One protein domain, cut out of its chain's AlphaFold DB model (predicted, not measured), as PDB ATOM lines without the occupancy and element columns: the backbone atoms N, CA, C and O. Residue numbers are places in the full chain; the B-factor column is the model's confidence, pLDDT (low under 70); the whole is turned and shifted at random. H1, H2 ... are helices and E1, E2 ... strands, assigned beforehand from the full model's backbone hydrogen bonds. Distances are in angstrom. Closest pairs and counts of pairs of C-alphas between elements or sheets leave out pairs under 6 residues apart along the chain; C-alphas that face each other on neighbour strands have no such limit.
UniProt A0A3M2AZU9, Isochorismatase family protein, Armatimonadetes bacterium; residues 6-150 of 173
ATOM      1  N   LEU A   6      43.360  13.675 -23.604       87.06
ATOM      2  CA  LEU A   6      44.044  14.911 -23.983       87.06
ATOM      3  C   LEU A   6      43.815  15.172 -25.470       87.06
ATOM      4  O   LEU A   6      44.132  14.314 -26.291       87.06
ATOM      5  N   ILE A   7      43.319  16.358 -25.817       87.38
ATOM      6  CA  ILE A   7      43.218  16.808 -27.211       87.38
ATOM      7  C   ILE A   7      44.237  17.929 -27.424       87.38
ATOM      8  O   ILE A   7      44.108  19.004 -26.836       87.38
ATOM      9  N   ILE A   8      45.247  17.655 -28.249       88.88
ATOM     10  CA  ILE A   8      46.279  18.596 -28.687       88.88
ATOM     11  C   ILE A   8      45.820  19.221 -30.000       88.88
ATOM     12  O   ILE A   8      45.597  18.503 -30.970       88.88
ATOM     13  N   VAL A   9      45.673  20.541 -30.042       89.44
ATOM     14  CA  VAL A   9      45.122  21.221 -31.220       89.44
ATOM     15  C   VAL A   9      46.223  21.929 -31.999       89.44
ATOM     16  O   VAL A   9      46.848  22.845 -31.474       89.44
ATOM     17  N   ASP A  10      46.438  21.501 -33.243       91.75
ATOM     18  CA  ASP A  10      47.129  22.247 -34.303       91.75
ATOM     19  C   ASP A  10      48.535  22.742 -33.937       91.75
ATOM     20  O   ASP A  10      48.907  23.891 -34.166       91.75
ATOM     21  N   VAL A  11      49.356  21.863 -33.363       93.31
ATOM     22  CA  VAL A  11      50.775  22.145 -33.087       93.31
ATOM     23  C   VAL A  11      51.612  21.779 -34.320       93.31
ATOM     24  O   VAL A  11      52.411  20.839 -34.305       93.31
ATOM     25  N   GLN A  12      51.359  22.479 -35.425       95.56
ATOM     26  CA  GLN A  12      52.019  22.293 -36.723       95.56
ATOM     27  C   GLN A  12      53.068  23.376 -36.981       95.56
ATOM     28  O   GLN A  12      53.001  24.461 -36.405       95.56
ATOM     29  N   ASN A  13      54.032  23.090 -37.860       97.12
ATOM     30  CA  ASN A  13      55.126  24.016 -38.167       97.12
ATOM     31  C   ASN A  13      54.629  25.375 -38.667       97.12
ATOM     32  O   ASN A  13      55.159  26.394 -38.232       97.12
ATOM     33  N   ASP A  14      53.594  25.408 -39.511       96.25
ATOM     34  CA  ASP A  14      53.061  26.668 -40.042       96.25
ATOM     35  C   ASP A  14      52.488  27.596 -38.971       96.25
ATOM     36  O   ASP A  14      52.440  28.802 -39.188       96.25
ATOM     37  N   PHE A  15      52.123  27.059 -37.809       93.25
ATOM     38  CA  PHE A  15      51.578  27.810 -36.680       93.25
ATOM     39  C   PHE A  15      52.630  28.171 -35.623       93.25
ATOM     40  O   PHE A  15      52.360  28.967 -34.721       93.25
ATOM     41  N   CYS A  16      53.842  27.628 -35.730       90.81
ATOM     42  CA  CYS A  16      54.968  27.920 -34.844       90.81
ATOM     43  C   CYS A  16      55.903  28.989 -35.450       90.81
ATOM     44  O   CYS A  16      55.821  29.275 -36.647       90.81
ATOM     45  N   PRO A  17      56.804  29.605 -34.654       91.75
ATOM     46  CA  PRO A  17      57.752  30.597 -35.159       91.75
ATOM     47  C   PRO A  17      58.528  30.116 -36.395       91.75
ATOM     48  O   PRO A  17      59.162  29.064 -36.374       91.75
ATOM     49  N   GLY A  18      58.488  30.915 -37.465       94.12
ATOM     50  CA  GLY A  18      59.092  30.585 -38.764       94.12
ATOM     51  C   GLY A  18      58.144  29.920 -39.771       94.12
ATOM     52  O   GLY A  18      58.527  29.768 -40.929       94.12
ATOM     53  N   GLY A  19      56.927  29.561 -39.357       95.62
ATOM     54  CA  GLY A  19      55.866  29.027 -40.211       95.62
ATOM     55  C   GLY A  19      55.120  30.074 -41.047       95.62
ATOM     56  O   GLY A  19      55.251  31.281 -40.821       95.62
ATOM     57  N   ALA A  20      54.310  29.614 -42.008       93.75
ATOM     58  CA  ALA A  20      53.551  30.484 -42.915       93.75
ATOM     59  C   ALA A  20      52.468  31.331 -42.220       93.75
ATOM     60  O   ALA A  20      52.161  32.432 -42.679       93.75
ATOM     61  N   LEU A  21      51.912  30.839 -41.110       91.62
ATOM     62  CA  LEU A  21      50.918  31.521 -40.283       91.62
ATOM     63  C   LEU A  21      51.368  31.521 -38.812       91.62
ATOM     64  O   LEU A  21      50.624  31.155 -37.909       91.62
ATOM     65  N   ALA A  22      52.630  31.878 -38.574       88.44
ATOM     66  CA  ALA A  22      53.260  31.729 -37.270       88.44
ATOM     67  C   ALA A  22      52.573  32.538 -36.155       88.44
ATOM     68  O   ALA A  22      52.352  33.745 -36.273       88.44
ATOM     69  N   VAL A  23      52.359  31.887 -35.010       83.19
ATOM     70  CA  VAL A  23      52.048  32.546 -33.735       83.19
ATOM     71  C   VAL A  23      53.337  32.928 -33.047       83.19
ATOM     72  O   VAL A  23      54.240  32.099 -32.889       83.19
ATOM     73  N   ASN A  24      53.400  34.164 -32.558       83.25
ATOM     74  CA  ASN A  24      54.510  34.572 -31.714       83.25
ATOM     75  C   ASN A  24      54.561  33.703 -30.449       83.25
ATOM     76  O   ASN A  24      53.574  33.614 -29.726       83.25
ATOM     77  N   GLU A  25      55.708  33.067 -30.194       83.81
ATOM     78  CA  GLU A  25      55.898  32.128 -29.076       83.81
ATOM     79  C   GLU A  25      54.934  30.919 -29.104       83.81
ATOM     80  O   GLU A  25      54.711  30.257 -28.088       83.81
ATOM     81  N   GLY A  26      54.370  30.592 -30.277       79.62
ATOM     82  CA  GLY A  26      53.417  29.490 -30.445       79.62
ATOM     83  C   GLY A  26      53.981  28.110 -30.100       79.62
ATOM     84  O   GLY A  26      53.224  27.190 -29.814       79.62
ATOM     85  N   ASP A  27      55.302  27.960 -30.076       84.38
ATOM     86  CA  ASP A  27      56.027  26.749 -29.696       84.38
ATOM     87  C   ASP A  27      56.178  26.567 -28.171       84.38
ATOM     88  O   ASP A  27      56.463  25.459 -27.709       84.38
ATOM     89  N   GLN A  28      55.916  27.596 -27.353       87.00
ATOM     90  CA  GLN A  28      56.030  27.515 -25.885       87.00
ATOM     91  C   GLN A  28      54.991  26.588 -25.238       87.00
ATOM     92  O   GLN A  28      55.158  26.153 -24.094       87.00
ATOM     93  N   VAL A  29      53.933  26.228 -25.968       82.88
ATOM     94  CA  VAL A  29      52.957  25.223 -25.523       82.88
ATOM     95  C   VAL A  29      53.519  23.799 -25.584       82.88
ATOM     96  O   VAL A  29      53.017  22.912 -24.898       82.88
ATOM     97  N   ILE A  30      54.581  23.550 -26.358       87.38
ATOM     98  CA  ILE A  30      55.091  22.198 -26.617       87.38
ATOM     99  C   ILE A  30      55.615  21.512 -25.344       87.38
ATOM    100  O   ILE A  30      55.193  20.385 -25.074       87.38
ATOM    101  N   PRO A  31      56.485  22.128 -24.515       89.12
ATOM    102  CA  PRO A  31      56.971  21.466 -23.306       89.12
ATOM    103  C   PRO A  31      55.867  21.032 -22.318       89.12
ATOM    104  O   PRO A  31      55.925  19.890 -21.856       89.12
ATOM    105  N   PRO A  32      54.868  21.869 -21.957       85.38
ATOM    106  CA  PRO A  32      53.769  21.417 -21.103       85.38
ATOM    107  C   PRO A  32      52.874  20.367 -21.774       85.38
ATOM    108  O   PRO A  32      52.461  19.430 -21.092       85.38
ATOM    109  N   LEU A  33      52.628  20.463 -23.086       86.62
ATOM    110  CA  LEU A  33      51.870  19.454 -23.831       86.62
ATOM    111  C   LEU A  33      52.549  18.084 -23.810       86.62
ATOM    112  O   LEU A  33      51.885  17.091 -23.530       86.62
ATOM    113  N   ASN A  34      53.863  18.030 -24.031       93.38
ATOM    114  CA  ASN A  34      54.622  16.780 -23.986       93.38
ATOM    115  C   ASN A  34      54.493  16.098 -22.614       93.38
ATOM    116  O   ASN A  34      54.215  14.903 -22.552       93.38
ATOM    117  N   ARG A  35      54.610  16.858 -21.512       88.69
ATOM    118  CA  ARG A  35      54.434  16.323 -20.146       88.69
ATOM    119  C   ARG A  35      53.016  15.809 -19.895       88.69
ATOM    120  O   ARG A  35      52.834  14.773 -19.253       88.69
ATOM    121  N   ALA A  36      52.008  16.534 -20.380       86.38
ATOM    122  CA  ALA A  36      50.614  16.126 -20.251       86.38
ATOM    123  C   ALA A  36      50.329  14.854 -21.060       86.38
ATOM    124  O   ALA A  36      49.746  13.913 -20.526       86.38
ATOM    125  N   ALA A  37      50.781  14.795 -22.313       88.50
ATOM    126  CA  ALA A  37      50.597  13.646 -23.193       88.50
ATOM    127  C   ALA A  37      51.263  12.390 -22.624       88.50
ATOM    128  O   ALA A  37      50.630  11.339 -22.563       88.50
ATOM    129  N   GLU A  38      52.497  12.521 -22.133       92.50
ATOM    130  CA  GLU A  38      53.214  11.454 -21.436       92.50
ATOM    131  C   GLU A  38      52.422  10.963 -20.216       92.50
ATOM    132  O   GLU A  38      52.139   9.773 -20.096       92.50
ATOM    133  N   THR A  39      51.975  11.876 -19.349       89.12
ATOM    134  CA  THR A  39      51.205  11.526 -18.143       89.12
ATOM    135  C   THR A  39      49.904  10.800 -18.482       89.12
ATOM    136  O   THR A  39      49.593   9.769 -17.883       89.12
ATOM    137  N   ILE A  40      49.137  11.318 -19.443       86.88
ATOM    138  CA  ILE A  40      47.857  10.738 -19.858       86.88
ATOM    139  C   ILE A  40      48.073   9.352 -20.464       86.88
ATOM    140  O   ILE A  40      47.404   8.404 -20.047       86.88
ATOM    141  N   ALA A  41      49.051   9.203 -21.360       91.00
ATOM    142  CA  ALA A  41      49.381   7.920 -21.969       91.00
ATOM    143  C   ALA A  41      49.837   6.888 -20.922       91.00
ATOM    144  O   ALA A  41      49.304   5.778 -20.880       91.00
ATOM    145  N   HIS A  42      50.741   7.257 -20.004       91.56
ATOM    146  CA  HIS A  42      51.207   6.368 -18.930       91.56
ATOM    147  C   HIS A  42      50.083   5.882 -18.015       91.56
ATOM    148  O   HIS A  42      50.157   4.789 -17.453       91.56
ATOM    149  N   GLN A  43      49.034   6.682 -17.853       88.50
ATOM    150  CA  GLN A  43      47.891   6.337 -17.022       88.50
ATOM    151  C   GLN A  43      46.775   5.612 -17.789       88.50
ATOM    152  O   GLN A  43      45.717   5.349 -17.206       88.50
ATOM    153  N   GLY A  44      47.005   5.262 -19.058       88.50
ATOM    154  CA  GLY A  44      46.044   4.570 -19.914       88.50
ATOM    155  C   GLY A  44      44.890   5.452 -20.391       88.50
ATOM    156  O   GLY A  44      43.814   4.929 -20.680       88.50
ATOM    157  N   GLY A  45      45.088   6.772 -20.411       87.75
ATOM    158  CA  GLY A  45      44.174   7.723 -21.031       87.75
ATOM    159  C   GLY A  45      44.430   7.861 -22.533       87.75
ATOM    160  O   GLY A  45      45.426   7.370 -23.063       87.75
ATOM    161  N   LEU A  46      43.514   8.533 -23.224       89.94
ATOM    162  CA  LEU A  46      43.569   8.727 -24.670       89.94
ATOM    163  C   LEU A  46      44.291  10.034 -25.016       89.94
ATOM    164  O   LEU A  46      43.990  11.076 -24.443       89.94
ATOM    165  N   VAL A  47      45.196  10.009 -25.991       92.75
ATOM    166  CA  VAL A  47      45.778  11.228 -26.570       92.75
ATOM    167  C   VAL A  47      45.305  11.352 -28.013       92.75
ATOM    168  O   VAL A  47      45.398  10.402 -28.791       92.75
ATOM    169  N   LEU A  48      44.785  12.523 -28.367       93.75
ATOM    170  CA  LEU A  48      44.412  12.885 -29.728       93.75
ATOM    171  C   LEU A  48      45.155  14.154 -30.132       93.75
ATOM    172  O   LEU A  48      45.377  15.034 -29.300       93.75
ATOM    173  N   ALA A  49      45.500  14.263 -31.409       95.12
ATOM    174  CA  ALA A  49      46.093  15.463 -31.978       95.12
ATOM    175  C   ALA A  49      45.345  15.866 -33.252       95.12
ATOM    176  O   ALA A  49      45.245  15.065 -34.185       95.12
ATOM    177  N   SER A  50      44.812  17.087 -33.297       94.56
ATOM    178  CA  SER A  50      44.272  17.639 -34.537       94.56
ATOM    179  C   SER A  50      45.355  18.295 -35.377       94.56
ATOM    180  O   SER A  50      46.380  18.740 -34.857       94.56
ATOM    181  N   ARG A  51      45.104  18.354 -36.679       95.75
ATOM    182  CA  ARG A  51      45.897  19.111 -37.639       95.75
ATOM    183  C   ARG A  51      45.002  19.706 -38.716       95.75
ATOM    184  O   ARG A  51      44.077  19.029 -39.179       95.75
ATOM    185  N   ASP A  52      45.338  20.905 -39.161       95.19
ATOM    186  CA  ASP A  52      44.877  21.432 -40.439       95.19
ATOM    187  C   ASP A  52      45.517  20.675 -41.590       95.19
ATOM    188  O   ASP A  52      46.688  20.283 -41.539       95.19
ATOM    189  N   TRP A  53      44.713  20.418 -42.616       96.38
ATOM    190  CA  TRP A  53      45.091  19.574 -43.740       96.38
ATOM    191  C   TRP A  53      44.430  20.053 -45.038       96.38
ATOM    192  O   TRP A  53      43.740  19.298 -45.728       96.38
ATOM    193  N   HIS A  54      44.652  21.328 -45.345       95.56
ATOM    194  CA  HIS A  54      43.963  22.090 -46.388       95.56
ATOM    195  C   HIS A  54      44.426  21.732 -47.804       95.56
ATOM    196  O   HIS A  54      45.628  21.788 -48.084       95.56
ATOM    197  N   PRO A  55      43.524  21.426 -48.755       94.75
ATOM    198  CA  PRO A  55      43.888  21.321 -50.164       94.75
ATOM    199  C   PRO A  55      44.641  22.566 -50.633       94.75
ATOM    200  O   PRO A  55      44.349  23.676 -50.202       94.75
ATOM    201  N   ARG A  56      45.588  22.406 -51.565       92.81
ATOM    202  CA  ARG A  56      46.347  23.552 -52.088       92.81
ATOM    203  C   ARG A  56      45.449  24.619 -52.724       92.81
ATOM    204  O   ARG A  56      45.784  25.796 -52.673       92.81
ATOM    205  N   GLU A  57      44.329  24.191 -53.297       92.75
ATOM    206  CA  GLU A  57      43.290  25.058 -53.845       92.75
ATOM    207  C   GLU A  57      42.024  24.910 -52.991       92.75
ATOM    208  O   GLU A  57      41.358  23.875 -53.027       92.75
ATOM    209  N   THR A  58      41.714  25.923 -52.182       90.25
ATOM    210  CA  THR A  58      40.567  25.937 -51.260       90.25
ATOM    211  C   THR A  58      40.110  27.371 -51.020       90.25
ATOM    212  O   THR A  58      40.949  28.266 -50.908       90.25
ATOM    213  N   LYS A  59      38.796  27.593 -50.875       90.56
ATOM    214  CA  LYS A  59      38.224  28.912 -50.543       90.56
ATOM    215  C   LYS A  59      38.628  29.414 -49.160       90.56
ATOM    216  O   LYS A  59      38.361  30.564 -48.843       90.56
ATOM    217  N   HIS A  60      39.274  28.577 -48.354       89.44
ATOM    218  CA  HIS A  60      39.886  28.981 -47.097       89.44
ATOM    219  C   HIS A  60      41.040  29.983 -47.314       89.44
ATOM    220  O   HIS A  60      41.201  30.945 -46.554       89.44
ATOM    221  N   PHE A  61      41.819  29.808 -48.390       92.69
ATOM    222  CA  PHE A  61      42.970  30.657 -48.683       92.69
ATOM    223  C   PHE A  61      42.589  31.908 -49.479       92.69
ATOM    224  O   PHE A  61      41.779  31.866 -50.405       92.69
ATOM    225  N   ALA A  62      43.249  33.023 -49.169       92.44
ATOM    226  CA  ALA A  62      43.057  34.325 -49.803       92.44
ATOM    227  C   ALA A  62      43.289  34.299 -51.321       92.44
ATOM    228  O   ALA A  62      42.628  35.032 -52.053       92.44
ATOM    229  N   GLU A  63      44.160  33.410 -51.809       91.75
ATOM    230  CA  GLU A  63      44.374  33.184 -53.247       91.75
ATOM    231  C   GLU A  63      43.087  32.750 -53.978       91.75
ATOM    232  O   GLU A  63      42.900  33.086 -55.145       91.75
ATOM    233  N   PHE A  64      42.163  32.084 -53.280       90.44
ATOM    234  CA  PHE A  64      40.892  31.589 -53.822       90.44
ATOM    235  C   PHE A  64      39.668  32.284 -53.201       90.44
ATOM    236  O   PHE A  64      38.560  31.748 -53.238       90.44
ATOM    237  N   GLY A  65      39.852  33.490 -52.649       89.06
ATOM    238  CA  GLY A  65      38.773  34.321 -52.099       89.06
ATOM    239  C   GLY A  65      38.504  34.151 -50.602       89.06
ATOM    240  O   GLY A  65      37.518  34.697 -50.111       89.06
ATOM    241  N   GLY A  66      39.361  33.414 -49.894       89.25
ATOM    242  CA  GLY A  66      39.316  33.253 -48.443       89.25
ATOM    243  C   GLY A  66      40.011  34.357 -47.657       89.25
ATOM    244  O   GLY A  66      40.343  35.419 -48.181       89.25
ATOM    245  N   ASN A  67      40.272  34.072 -46.381       88.75
ATOM    246  CA  ASN A  67      40.870  35.029 -45.445       88.75
ATOM    247  C   ASN A  67      42.322  34.700 -45.076       88.75
ATOM    248  O   ASN A  67      43.012  35.544 -44.504       88.75
ATOM    249  N   TRP A  68      42.794  33.491 -45.387       89.62
ATOM    250  CA  TRP A  68      44.040  32.974 -44.827       89.62
ATOM    251  C   TRP A  68      45.171  32.897 -45.847       89.62
ATOM    252  O   TRP A  68      44.954  32.632 -47.028       89.62
ATOM    253  N   LEU A  69      46.410  33.097 -45.395       92.06
ATOM    254  CA  LEU A  69      47.580  32.726 -46.195       92.06
ATOM    255  C   LEU A  69      47.583  31.212 -46.430       92.06
ATOM    256  O   LEU A  69      46.989  30.469 -45.653       92.06
ATOM    257  N   VAL A  70      48.263  30.748 -47.477       95.56
ATOM    258  CA  VAL A  70      48.451  29.307 -47.695       95.56
ATOM    259  C   VAL A  70      49.235  28.724 -46.517       95.56
ATOM    260  O   VAL A  70      50.345  29.172 -46.237       95.56
ATOM    261  N   HIS A  71      48.659  27.730 -45.845       95.44
ATOM    262  CA  HIS A  71      49.252  27.053 -44.693       95.44
ATOM    263  C   HIS A  71      48.725  25.618 -44.582       95.44
ATOM    264  O   HIS A  71      47.679  25.286 -45.136       95.44
ATOM    265  N   CYS A  72      49.448  24.759 -43.871       96.81
ATOM    266  CA  CYS A  72      49.048  23.395 -43.533       96.81
ATOM    267  C   CYS A  72      48.605  22.548 -44.743       96.81
ATOM    268  O   CYS A  72      47.743  21.673 -44.638       96.81
ATOM    269  N   VAL A  73      49.238  22.776 -45.899       97.25
ATOM    270  CA  VAL A  73      48.981  22.017 -47.129       97.25
ATOM    271  C   VAL A  73      49.555  20.594 -47.002       97.25
ATOM    272  O   VAL A  73      50.726  20.447 -46.638       97.25
ATOM    273  N   PRO A  74      48.798  19.533 -47.342       96.69
ATOM    274  CA  PRO A  74      49.239  18.148 -47.243       96.69
ATOM    275  C   PRO A  74      50.610  17.887 -47.868       96.69
ATOM    276  O   PRO A  74      50.904  18.345 -48.972       96.69
ATOM    277  N   ASN A  75      51.416  17.063 -47.193       96.00
ATOM    278  CA  ASN A  75      52.760  16.654 -47.630       96.00
ATOM    279  C   ASN A  75      53.771  17.811 -47.763       96.00
ATOM    280  O   ASN A  75      54.744  17.701 -48.507       96.00
ATOM    281  N   THR A  76      53.552  18.913 -47.045       98.12
ATOM    282  CA  THR A  76      54.529  19.998 -46.898       98.12
ATOM    283  C   THR A  76      55.095  20.019 -45.483       98.12
ATOM    284  O   THR A  76      54.438  19.569 -44.547       98.12
ATOM    285  N   HIS A  77      56.288  20.598 -45.320       98.06
ATOM    286  CA  HIS A  77      56.884  20.784 -43.996       98.06
ATOM    287  C   HIS A  77      55.973  21.594 -43.062       98.06
ATOM    288  O   HIS A  77      55.839  21.258 -41.891       98.06
ATOM    289  N   GLY A  78      55.292  22.615 -43.588       97.38
ATOM    290  CA  GLY A  78      54.372  23.459 -42.825       97.38
ATOM    291  C   GLY A  78      53.223  22.690 -42.160       97.38
ATOM    292  O   GLY A  78      52.857  22.984 -41.023       97.38
ATOM    293  N   ALA A  79      52.722  21.642 -42.820       97.62
ATOM    294  CA  ALA A  79      51.633  20.805 -42.317       97.62
ATOM    295  C   ALA A  79      52.075  19.692 -41.355       97.62
ATOM    296  O   ALA A  79      51.229  19.034 -40.741       97.62
ATOM    297  N   GLU A  80      53.373  19.430 -41.229       98.19
ATOM    298  CA  GLU A  80      53.880  18.473 -40.250       98.19
ATOM    299  C   GLU A  80      53.669  19.007 -38.828       98.19
ATOM    300  O   GLU A  80      53.714  20.213 -38.576       98.19
ATOM    301  N   PHE A  81      53.460  18.096 -37.872       98.06
ATOM    302  CA  PHE A  81      53.547  18.460 -36.461       98.06
ATOM    303  C   PHE A  81      54.945  18.990 -36.147       98.06
ATOM    304  O   PHE A  81      55.941  18.506 -36.692       98.06
ATOM    305  N   HIS A  82      55.022  19.951 -35.228       97.12
ATOM    306  CA  HIS A  82      56.295  20.541 -34.847       97.12
ATOM    307  C   HIS A  82      57.278  19.458 -34.349       97.12
ATOM    308  O   HIS A  82      56.895  18.635 -33.515       97.12
ATOM    309  N   PRO A  83      58.560  19.442 -34.768       97.75
ATOM    310  CA  PRO A  83      59.499  18.341 -34.479       97.75
ATOM    311  C   PRO A  83      59.772  18.107 -32.979       97.75
ATOM    312  O   PRO A  83      60.168  17.014 -32.546       97.75
ATOM    313  N   ASN A  84      59.548  19.137 -32.160       97.56
ATOM    314  CA  ASN A  84      59.670  19.056 -30.704       97.56
ATOM    315  C   ASN A  84      58.412  18.511 -30.008       97.56
ATOM    316  O   ASN A  84      58.501  18.136 -28.838       97.56
ATOM    317  N   LEU A  85      57.268  18.440 -30.695       96.75
ATOM    318  CA  LEU A  85      56.065  17.801 -30.174       96.75
ATOM    319  C   LEU A  85      56.271  16.286 -30.145       96.75
ATOM    320  O   LEU A  85      56.622  15.666 -31.148       96.75
ATOM    321  N   LYS A  86      56.077  15.684 -28.975       97.00
ATOM    322  CA  LYS A  86      56.219  14.246 -28.760       97.00
ATOM    323  C   LYS A  86      54.835  13.654 -28.567       97.00
ATOM    324  O   LYS A  86      54.252  13.755 -27.492       97.00
ATOM    325  N   LEU A  87      54.316  13.058 -29.635       96.12
ATOM    326  CA  LEU A  87      53.060  12.319 -29.603       96.12
ATOM    327  C   LEU A  87      53.346  10.878 -29.148       96.12
ATOM    328  O   LEU A  87      54.133  10.196 -29.811       96.12
ATOM    329  N   PRO A  88      52.758  10.409 -28.032       95.81
ATOM    330  CA  PRO A  88      52.886   9.022 -27.601       95.81
ATOM    331  C   PRO A  88      52.393   8.035 -28.664       95.81
ATOM    332  O   PRO A  88      51.542   8.361 -29.498       95.81
ATOM    333  N   GLU A  89      52.890   6.801 -28.607       94.62
ATOM    334  CA  GLU A  89      52.381   5.720 -29.450       94.62
ATOM    335  C   GLU A  89      50.868   5.532 -29.243       94.62
ATOM    336  O   GLU A  89      50.357   5.635 -28.128       94.62
ATOM    337  N   GLY A  90      50.139   5.293 -30.336       93.00
ATOM    338  CA  GLY A  90      48.681   5.170 -30.307       93.00
ATOM    339  C   GLY A  90      47.921   6.500 -30.271       93.00
ATOM    340  O   GLY A  90      46.694   6.476 -30.194       93.00
ATOM    341  N   THR A  91      48.606   7.651 -30.365       96.38
ATOM    342  CA  THR A  91      47.934   8.953 -30.522       96.38
ATOM    343  C   THR A  91      47.025   8.948 -31.753       96.38
ATOM    344  O   THR A  91      47.458   8.632 -32.864       96.38
ATOM    345  N   VAL A  92      45.764   9.341 -31.567       96.12
ATOM    346  CA  VAL A  92      44.778   9.427 -32.651       96.12
ATOM    347  C   VAL A  92      44.905  10.771 -33.361       96.12
ATOM    348  O   VAL A  92      44.738  11.822 -32.746       96.12
ATOM    349  N   ILE A  93      45.168  10.746 -34.667       97.44
ATOM    350  CA  ILE A  93      45.267  11.965 -35.478       97.44
ATOM    351  C   ILE A  93      43.911  12.313 -36.087       97.44
ATOM    352  O   ILE A  93      43.273  11.463 -36.710       97.44
ATOM    353  N   ILE A  94      43.507  13.574 -35.948       95.38
ATOM    354  CA  ILE A  94      42.275  14.138 -36.505       95.38
ATOM    355  C   ILE A  94      42.654  15.204 -37.535       95.38
ATOM    356  O   ILE A  94      43.231  16.228 -37.190       95.38
ATOM    357  N   SER A  95      42.360  14.970 -38.810       96.31
ATOM    358  CA  SER A  95      42.603  15.955 -39.875       96.31
ATOM    359  C   SER A  95      41.324  16.746 -40.137       96.31
ATOM    360  O   SER A  95      40.265  16.141 -40.317       96.31
ATOM    361  N   LYS A  96      41.415  18.075 -40.148       92.94
ATOM    362  CA  LYS A  96      40.313  19.010 -40.437       92.94
ATOM    363  C   LYS A  96      40.683  19.928 -41.607       92.94
ATOM    364  O   LYS A  96      41.855  19.979 -41.983       92.94
ATOM    365  N   GLY A  97      39.691  20.566 -42.229       91.12
ATOM    366  CA  GLY A  97      39.916  21.425 -43.398       91.12
ATOM    367  C   GLY A  97      40.222  20.651 -44.684       91.12
ATOM    368  O   GLY A  97      40.808  21.176 -45.620       91.12
ATOM    369  N   VAL A  98      39.874  19.359 -44.747       88.44
ATOM    370  CA  VAL A  98      40.252  18.485 -45.878       88.44
ATOM    371  C   VAL A  98      39.416  18.783 -47.133       88.44
ATOM    372  O   VAL A  98      39.846  18.509 -48.254       88.44
ATOM    373  N   GLY A  99      38.201  19.306 -46.959       82.81
ATOM    374  CA  GLY A  99      37.306  19.669 -48.056       82.81
ATOM    375  C   GLY A  99      37.542  21.096 -48.550       82.81
ATOM    376  O   GLY A  99      37.873  21.976 -47.771       82.81
ATOM    377  N   ALA A 100      37.287  21.356 -49.834       72.38
ATOM    378  CA  ALA A 100      37.446  22.694 -50.427       72.38
ATOM    379  C   ALA A 100      36.506  23.775 -49.844       72.38
ATOM    380  O   ALA A 100      36.719  24.964 -50.072       72.38
ATOM    381  N   GLU A 101      35.461  23.353 -49.125       73.56
ATOM    382  CA  GLU A 101      34.476  24.217 -48.456       73.56
ATOM    383  C   GLU A 101      34.542  24.089 -46.919       73.56
ATOM    384  O   GLU A 101      33.688  24.633 -46.225       73.56
ATOM    385  N   ASP A 102      35.496  23.319 -46.387       77.19
ATOM    386  CA  ASP A 102      35.684  23.111 -44.949       77.19
ATOM    387  C   ASP A 102      36.819  24.013 -44.463       77.19
ATOM    388  O   ASP A 102      37.972  23.816 -44.838       77.19
ATOM    389  N   ASP A 103      36.490  24.996 -43.627       80.06
ATOM    390  CA  ASP A 103      37.489  25.875 -43.019       80.06
ATOM    391  C   ASP A 103      38.308  25.177 -41.926       80.06
ATOM    392  O   ASP A 103      39.373  25.662 -41.555       80.06
ATOM    393  N   GLY A 104      37.819  24.058 -41.379       79.62
ATOM    394  CA  GLY A 104      38.539  23.277 -40.385       79.62
ATOM    395  C   GLY A 104      38.784  24.003 -39.064       79.62
ATOM    396  O   GLY A 104      39.815  23.781 -38.451       79.62
ATOM    397  N   TYR A 105      37.891  24.856 -38.559       79.25
ATOM    398  CA  TYR A 105      38.158  25.559 -37.292       79.25
ATOM    399  C   TYR A 105      38.119  24.631 -36.074       79.25
ATOM    400  O   TYR A 105      38.939  24.746 -35.160       79.25
ATOM    401  N   SER A 106      37.169  23.698 -36.039       81.56
ATOM    402  CA  SER A 106      36.964  22.811 -34.903       81.56
ATOM    403  C   SER A 106      37.561  21.433 -35.151       81.56
ATOM    404  O   SER A 106      37.280  20.771 -36.147       81.56
ATOM    405  N   ALA A 107      38.286  20.900 -34.166       81.75
ATOM    406  CA  ALA A 107      38.700  19.496 -34.189       81.75
ATOM    407  C   ALA A 107      37.503  18.520 -34.274       81.75
ATOM    408  O   ALA A 107      37.667  17.395 -34.738       81.75
ATOM    409  N   PHE A 108      36.294  18.941 -33.872       83.94
ATOM    410  CA  PHE A 108      35.072  18.138 -34.023       83.94
ATOM    411  C   PHE A 108      34.573  18.042 -35.471       83.94
ATOM    412  O   PHE A 108      33.816  17.124 -35.789       83.94
ATOM    413  N   GLU A 109      34.989  18.955 -36.347       84.94
ATOM    414  CA  GLU A 109      34.678  18.906 -37.781       84.94
ATOM    415  C   GLU A 109      35.598  17.916 -38.506       84.94
ATOM    416  O   GLU A 109      35.201  17.308 -39.499       84.94
ATOM    417  N   GLY A 110      36.782  17.667 -37.942       89.88
ATOM    418  CA  GLY A 110      37.777  16.762 -38.495       89.88
ATOM    419  C   GLY A 110      37.415  15.275 -38.444       89.88
ATOM    420  O   GLY A 110      36.396  14.832 -37.891       89.88
ATOM    421  N   ARG A 111      38.289  14.479 -39.059       94.81
ATOM    422  CA  ARG A 111      38.175  13.022 -39.166       94.81
ATOM    423  C   ARG A 111      39.517  12.328 -38.953       94.81
ATOM    424  O   ARG A 111      40.570  12.859 -39.306       94.81
ATOM    425  N   THR A 112      39.481  11.116 -38.416       96.31
ATOM    426  CA  THR A 112      40.607  10.176 -38.473       96.31
ATOM    427  C   THR A 112      40.849   9.697 -39.907       96.31
ATOM    428  O   THR A 112      40.016   9.884 -40.796       96.31
ATOM    429  N   ALA A 113      41.975   9.014 -40.138       92.88
ATOM    430  CA  ALA A 113      42.293   8.427 -41.442       92.88
ATOM    431  C   ALA A 113      41.254   7.388 -41.920       92.88
ATOM    432  O   ALA A 113      41.032   7.258 -43.120       92.88
ATOM    433  N   ASP A 114      40.601   6.674 -40.997       94.56
ATOM    434  CA  ASP A 114      39.511   5.731 -41.285       94.56
ATOM    435  C   ASP A 114      38.117   6.390 -41.302       94.56
ATOM    436  O   ASP A 114      37.109   5.693 -41.395       94.56
ATOM    437  N   GLY A 115      38.043   7.724 -41.242       94.38
ATOM    438  CA  GLY A 115      36.806   8.483 -41.433       94.38
ATOM    439  C   GLY A 115      35.928   8.642 -40.191       94.38
ATOM    440  O   GLY A 115      34.793   9.098 -40.325       94.38
ATOM    441  N   LYS A 116      36.421   8.317 -38.991       94.75
ATOM    442  CA  LYS A 116      35.700   8.559 -37.733       94.75
ATOM    443  C   LYS A 116      35.808  10.018 -37.323       94.75
ATOM    444  O   LYS A 116      36.862  10.639 -37.439       94.75
ATOM    445  N   THR A 117      34.721  10.563 -36.803       92.50
ATOM    446  CA  THR A 117      34.703  11.862 -36.123       92.50
ATOM    447  C   THR A 117      35.519  11.824 -34.831       92.50
ATOM    448  O   THR A 117      35.767  10.759 -34.255       92.50
ATOM    449  N   LEU A 118      35.896  13.003 -34.327       87.12
ATOM    450  CA  LEU A 118      36.494  13.132 -32.997       87.12
ATOM    451  C   LEU A 118      35.594  12.508 -31.915       87.12
ATOM    452  O   LEU A 118      36.076  11.768 -31.065       87.12
ATOM    453  N   ASP A 119      34.284  12.756 -31.971       87.38
ATOM    454  CA  ASP A 119      33.313  12.222 -31.008       87.38
ATOM    455  C   ASP A 119      33.257  10.684 -31.022       87.38
ATOM    456  O   ASP A 119      33.286  10.047 -29.968       87.38
ATOM    457  N   GLU A 120      33.271  10.066 -32.203       90.75
ATOM    458  CA  GLU A 120      33.343   8.608 -32.335       90.75
ATOM    459  C   GLU A 120      34.661   8.048 -31.789       90.75
ATOM    460  O   GLU A 120      34.651   7.022 -31.104       90.75
ATOM    461  N   ALA A 121      35.790   8.723 -32.036       90.31
ATOM    462  CA  ALA A 121      37.090   8.319 -31.502       90.31
ATOM    463  C   ALA A 121      37.121   8.372 -29.966       90.31
ATOM    464  O   ALA A 121      37.632   7.452 -29.322       90.31
ATOM    465  N   LEU A 122      36.527   9.408 -29.373       86.94
ATOM    466  CA  LEU A 122      36.391   9.559 -27.923       86.94
ATOM    467  C   LEU A 122      35.494   8.463 -27.330       86.94
ATOM    468  O   LEU A 122      35.899   7.762 -26.396       86.94
ATOM    469  N   LYS A 123      34.312   8.250 -27.919       87.25
ATOM    470  CA  LYS A 123      33.347   7.228 -27.484       87.25
ATOM    471  C   LYS A 123      33.914   5.815 -27.569       87.25
ATOM    472  O   LYS A 123      33.682   5.023 -26.657       87.25
ATOM    473  N   ALA A 124      34.694   5.508 -28.605       87.94
ATOM    474  CA  ALA A 124      35.353   4.210 -28.761       87.94
ATOM    475  C   ALA A 124      36.323   3.881 -27.607       87.94
ATOM    476  O   ALA A 124      36.554   2.710 -27.321       87.94
ATOM    477  N   HIS A 125      36.837   4.898 -26.909       83.94
ATOM    478  CA  HIS A 125      37.722   4.752 -25.749       83.94
ATOM    479  C   HIS A 125      36.999   4.958 -24.408       83.94
ATOM    480  O   HIS A 125      37.634   5.131 -23.368       83.94
ATOM    481  N   GLY A 126      35.660   4.954 -24.417       83.06
ATOM    482  CA  GLY A 126      34.843   5.157 -23.222       83.06
ATOM    483  C   GLY A 126      34.901   6.582 -22.665       83.06
ATOM    484  O   GLY A 126      34.467   6.810 -21.538       83.06
ATOM    485  N   VAL A 127      35.432   7.542 -23.425       79.69
ATOM    486  CA  VAL A 127      35.479   8.950 -23.026       79.69
ATOM    487  C   VAL A 127      34.191   9.617 -23.501       79.69
ATOM    488  O   VAL A 127      33.906   9.644 -24.698       79.69
ATOM    489  N   GLN A 128      33.388  10.124 -22.565       68.69
ATOM    490  CA  GLN A 128      32.091  10.738 -22.855       68.69
ATOM    491  C   GLN A 128      31.992  12.135 -22.253       68.69
ATOM    492  O   GLN A 128      32.490  12.381 -21.157       68.69
ATOM    493  N   TRP A 129      31.306  13.029 -22.967       58.19
ATOM    494  CA  TRP A 129      30.937  14.343 -22.458       58.19
ATOM    495  C   TRP A 129      30.047  14.212 -21.231       58.19
ATOM    496  O   TRP A 129      29.074  13.458 -21.236       58.19
ATOM    497  N   ARG A 130      30.413  14.948 -20.181       54.22
ATOM    498  CA  ARG A 130      29.642  15.063 -18.951       54.22
ATOM    499  C   ARG A 130      29.439  16.534 -18.631       54.22
ATOM    500  O   ARG A 130      30.398  17.295 -18.538       54.22
ATOM    501  N   ASP A 131      28.180  16.910 -18.457       50.66
ATOM    502  CA  ASP A 131      27.777  18.274 -18.100       50.66
ATOM    503  C   ASP A 131      28.012  18.591 -16.607       50.66
ATOM    504  O   ASP A 131      27.780  19.713 -16.167       50.66
ATOM    505  N   ASP A 132      28.474  17.613 -15.820       49.88
ATOM    506  CA  ASP A 132      28.645  17.696 -14.362       49.88
ATOM    507  C   ASP A 132      29.972  18.332 -13.906       49.88
ATOM    508  O   ASP A 132      30.174  18.553 -12.712       49.88
ATOM    509  N   GLY A 133      30.863  18.684 -14.837       44.94
ATOM    510  CA  GLY A 133      32.127  19.361 -14.536       44.94
ATOM    511  C   GLY A 133      33.258  18.446 -14.052       44.94
ATOM    512  O   GLY A 133      34.374  18.938 -13.861       44.94
ATOM    513  N   GLU A 134      33.038  17.133 -13.920       45.78
ATOM    514  CA  GLU A 134      34.127  16.160 -13.793       45.78
ATOM    515  C   GLU A 134      34.732  15.932 -15.186       45.78
ATOM    516  O   GLU A 134      34.211  15.190 -16.017       45.78
ATOM    517  N   GLN A 135      35.817  16.655 -15.482       47.50
ATOM    518  CA  GLN A 135      36.467  16.679 -16.795       47.50
ATOM    519  C   GLN A 135      36.813  15.266 -17.310       47.50
ATOM    520  O   GLN A 135      37.797  14.659 -16.892       47.50
ATOM    521  N   ALA A 136      36.061  14.783 -18.302       51.78
ATOM    522  CA  ALA A 136      36.448  13.641 -19.139       51.78
ATOM    523  C   ALA A 136      37.474  14.026 -20.234       51.78
ATOM    524  O   ALA A 136      38.060  13.157 -20.881       51.78
ATOM    525  N   TYR A 137      37.736  15.327 -20.424       53.06
ATOM    526  CA  TYR A 137      38.648  15.856 -21.441       53.06
ATOM    527  C   TYR A 137      39.512  16.978 -20.872       53.06
ATOM    528  O   TYR A 137      38.999  17.934 -20.294       53.06
ATOM    529  N   GLN A 138      40.816  16.887 -21.107       49.03
ATOM    530  CA  GLN A 138      41.747  18.000 -21.049       49.03
ATOM    531  C   GLN A 138      41.976  18.466 -22.492       49.03
ATOM    532  O   GLN A 138      42.590  17.763 -23.289       49.03
ATOM    533  N   VAL A 139      41.466  19.637 -22.863       52.62
ATOM    534  CA  VAL A 139      41.757  20.242 -24.170       52.62
ATOM    535  C   VAL A 139      42.889  21.243 -23.996       52.62
ATOM    536  O   VAL A 139      42.861  22.063 -23.079       52.62
ATOM    537  N   SER A 140      43.917  21.163 -24.834       53.22
ATOM    538  CA  SER A 140      45.034  22.106 -24.828       53.22
ATOM    539  C   SER A 140      45.220  22.678 -26.234       53.22
ATOM    540  O   SER A 140      45.373  21.935 -27.203       53.22
ATOM    541  N   TYR A 141      45.152  24.007 -26.331       55.69
ATOM    542  CA  TYR A 141      45.098  24.753 -27.592       55.69
ATOM    543  C   TYR A 141      46.428  25.431 -27.910       55.69
ATOM    544  O   TYR A 141      47.142  25.857 -26.999       55.69
ATOM    545  N   THR A 142      46.706  25.616 -29.199       46.06
ATOM    546  CA  THR A 142      47.654  26.628 -29.673       46.06
ATOM    547  C   THR A 142      47.001  28.020 -29.699       46.06
ATOM    548  O   THR A 142      45.780  28.134 -29.870       46.06
ATOM    549  N   PRO A 143      47.770  29.112 -29.517       43.91
ATOM    550  CA  PRO A 143      47.195  30.445 -29.311       43.91
ATOM    551  C   PRO A 143      46.486  31.042 -30.540       43.91
ATOM    552  O   PRO A 143      45.598  31.876 -30.357       43.91
ATOM    553  N   LEU A 144      46.773  30.565 -31.759       43.00
ATOM    554  CA  LEU A 144      46.038  30.927 -32.989       43.00
ATOM    555  C   LEU A 144      44.538  30.683 -32.855       43.00
ATOM    556  O   LEU A 144      43.724  31.531 -33.211       43.00
ATOM    557  N   CYS A 145      44.182  29.539 -32.269       43.38
ATOM    558  CA  CYS A 145      42.798  29.190 -32.006       43.38
ATOM    559  C   CYS A 145      42.196  30.161 -30.973       43.38
ATOM    560  O   CYS A 145      41.037  30.525 -31.073       43.38
ATOM    561  N   SER A 146      42.973  30.662 -30.007       40.97
ATOM    562  CA  SER A 146      42.454  31.513 -28.926       40.97
ATOM    563  C   SER A 146      42.231  32.986 -29.290       40.97
ATOM    564  O   SER A 146      41.281  33.577 -28.775       40.97
ATOM    565  N   GLU A 147      43.054  33.578 -30.161       38.00
ATOM    566  CA  GLU A 147      42.892  34.987 -30.558       38.00
ATOM    567  C   GLU A 147      41.749  35.170 -31.568       38.00
ATOM    568  O   GLU A 147      41.031  36.164 -31.488       38.00
ATOM    569  N   TRP A 148      41.503  34.180 -32.436       39.50
ATOM    570  CA  TRP A 148      40.423  34.224 -33.432       39.50
ATOM    571  C   TRP A 148      39.121  33.525 -32.991       39.50
ATOM    572  O   TRP A 148      38.038  34.031 -33.278       39.50
ATOM    573  N   MET A 149      39.159  32.439 -32.199       38.22
ATOM    574  CA  MET A 149      37.931  31.834 -31.627       38.22
ATOM    575  C   MET A 149      37.358  32.628 -30.448       38.22
ATOM    576  O   MET A 149      36.319  32.251 -29.896       38.22
ATOM    577  N   ALA A 150      37.996  33.731 -30.040       36.38
ATOM    578  CA  ALA A 150      37.449  34.633 -29.031       36.38
ATOM    579  C   ALA A 150      36.039  35.144 -29.404       36.38
ATOM    580  O   ALA A 150      35.255  35.419 -28.490       36.38
TER     581      ALA A 150
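AT A GLANCE: This is residues 6 to 150 of the 173 residues of the protein "Isochorismatase family protein" of Armatimonadetes bacterium (UniProt A0A3M2AZU9). With little regular structure, a small, twisted sheet of four parallel strands, ordered E3 E2 E1 E4, has kinked H1 over one face; H2 only grazes it, amid long loops. The 145 printed residues run E1 H1 E2 E3 H2 E4 H3, class mixed, 53 in named elements; compact, radius of gyration of the C-alphas 15.0 A, spans 44 by 29 by 29 A.

IN THESE COORDINATES: E1, residues 6 to 9, begins at C-alpha (44.044, 14.911, -23.983). H1, 26 to 42, spans 25.9 A; E2, 46 to 52, 20.3 A. E3 is 92 to 96, H2 118 to 124, E4 137 to 141; H3, 143 to 150, ends at C-alpha (37.449, 34.633, -29.031).

HOW THE PARTS SIT: Within hydrogen-bond range are N 94 and O 49 at 2.9 A between E3 and E2, N 48 and O 6 at 2.8 A between E2 and E1, N 140 and O 7 at 3.0 A between E1 and E4. H1's height over the sheet is 8.9 A; its C-alpha 37 is 6.4 A from C-alpha 47, their closest in E2. E1, H1, E2 form a strand-helix-strand unit, parallel neighbours with a helix between, its crossover right-handed. In H2 every O i to N i+4 pair is within range; in H1 10 of 13, in H3 2 of 4.

THE WHOLE: The printed part has no cut; E2 to E3 is a long link of 39 residues. Residues 128 to 150 have pLDDT under 70.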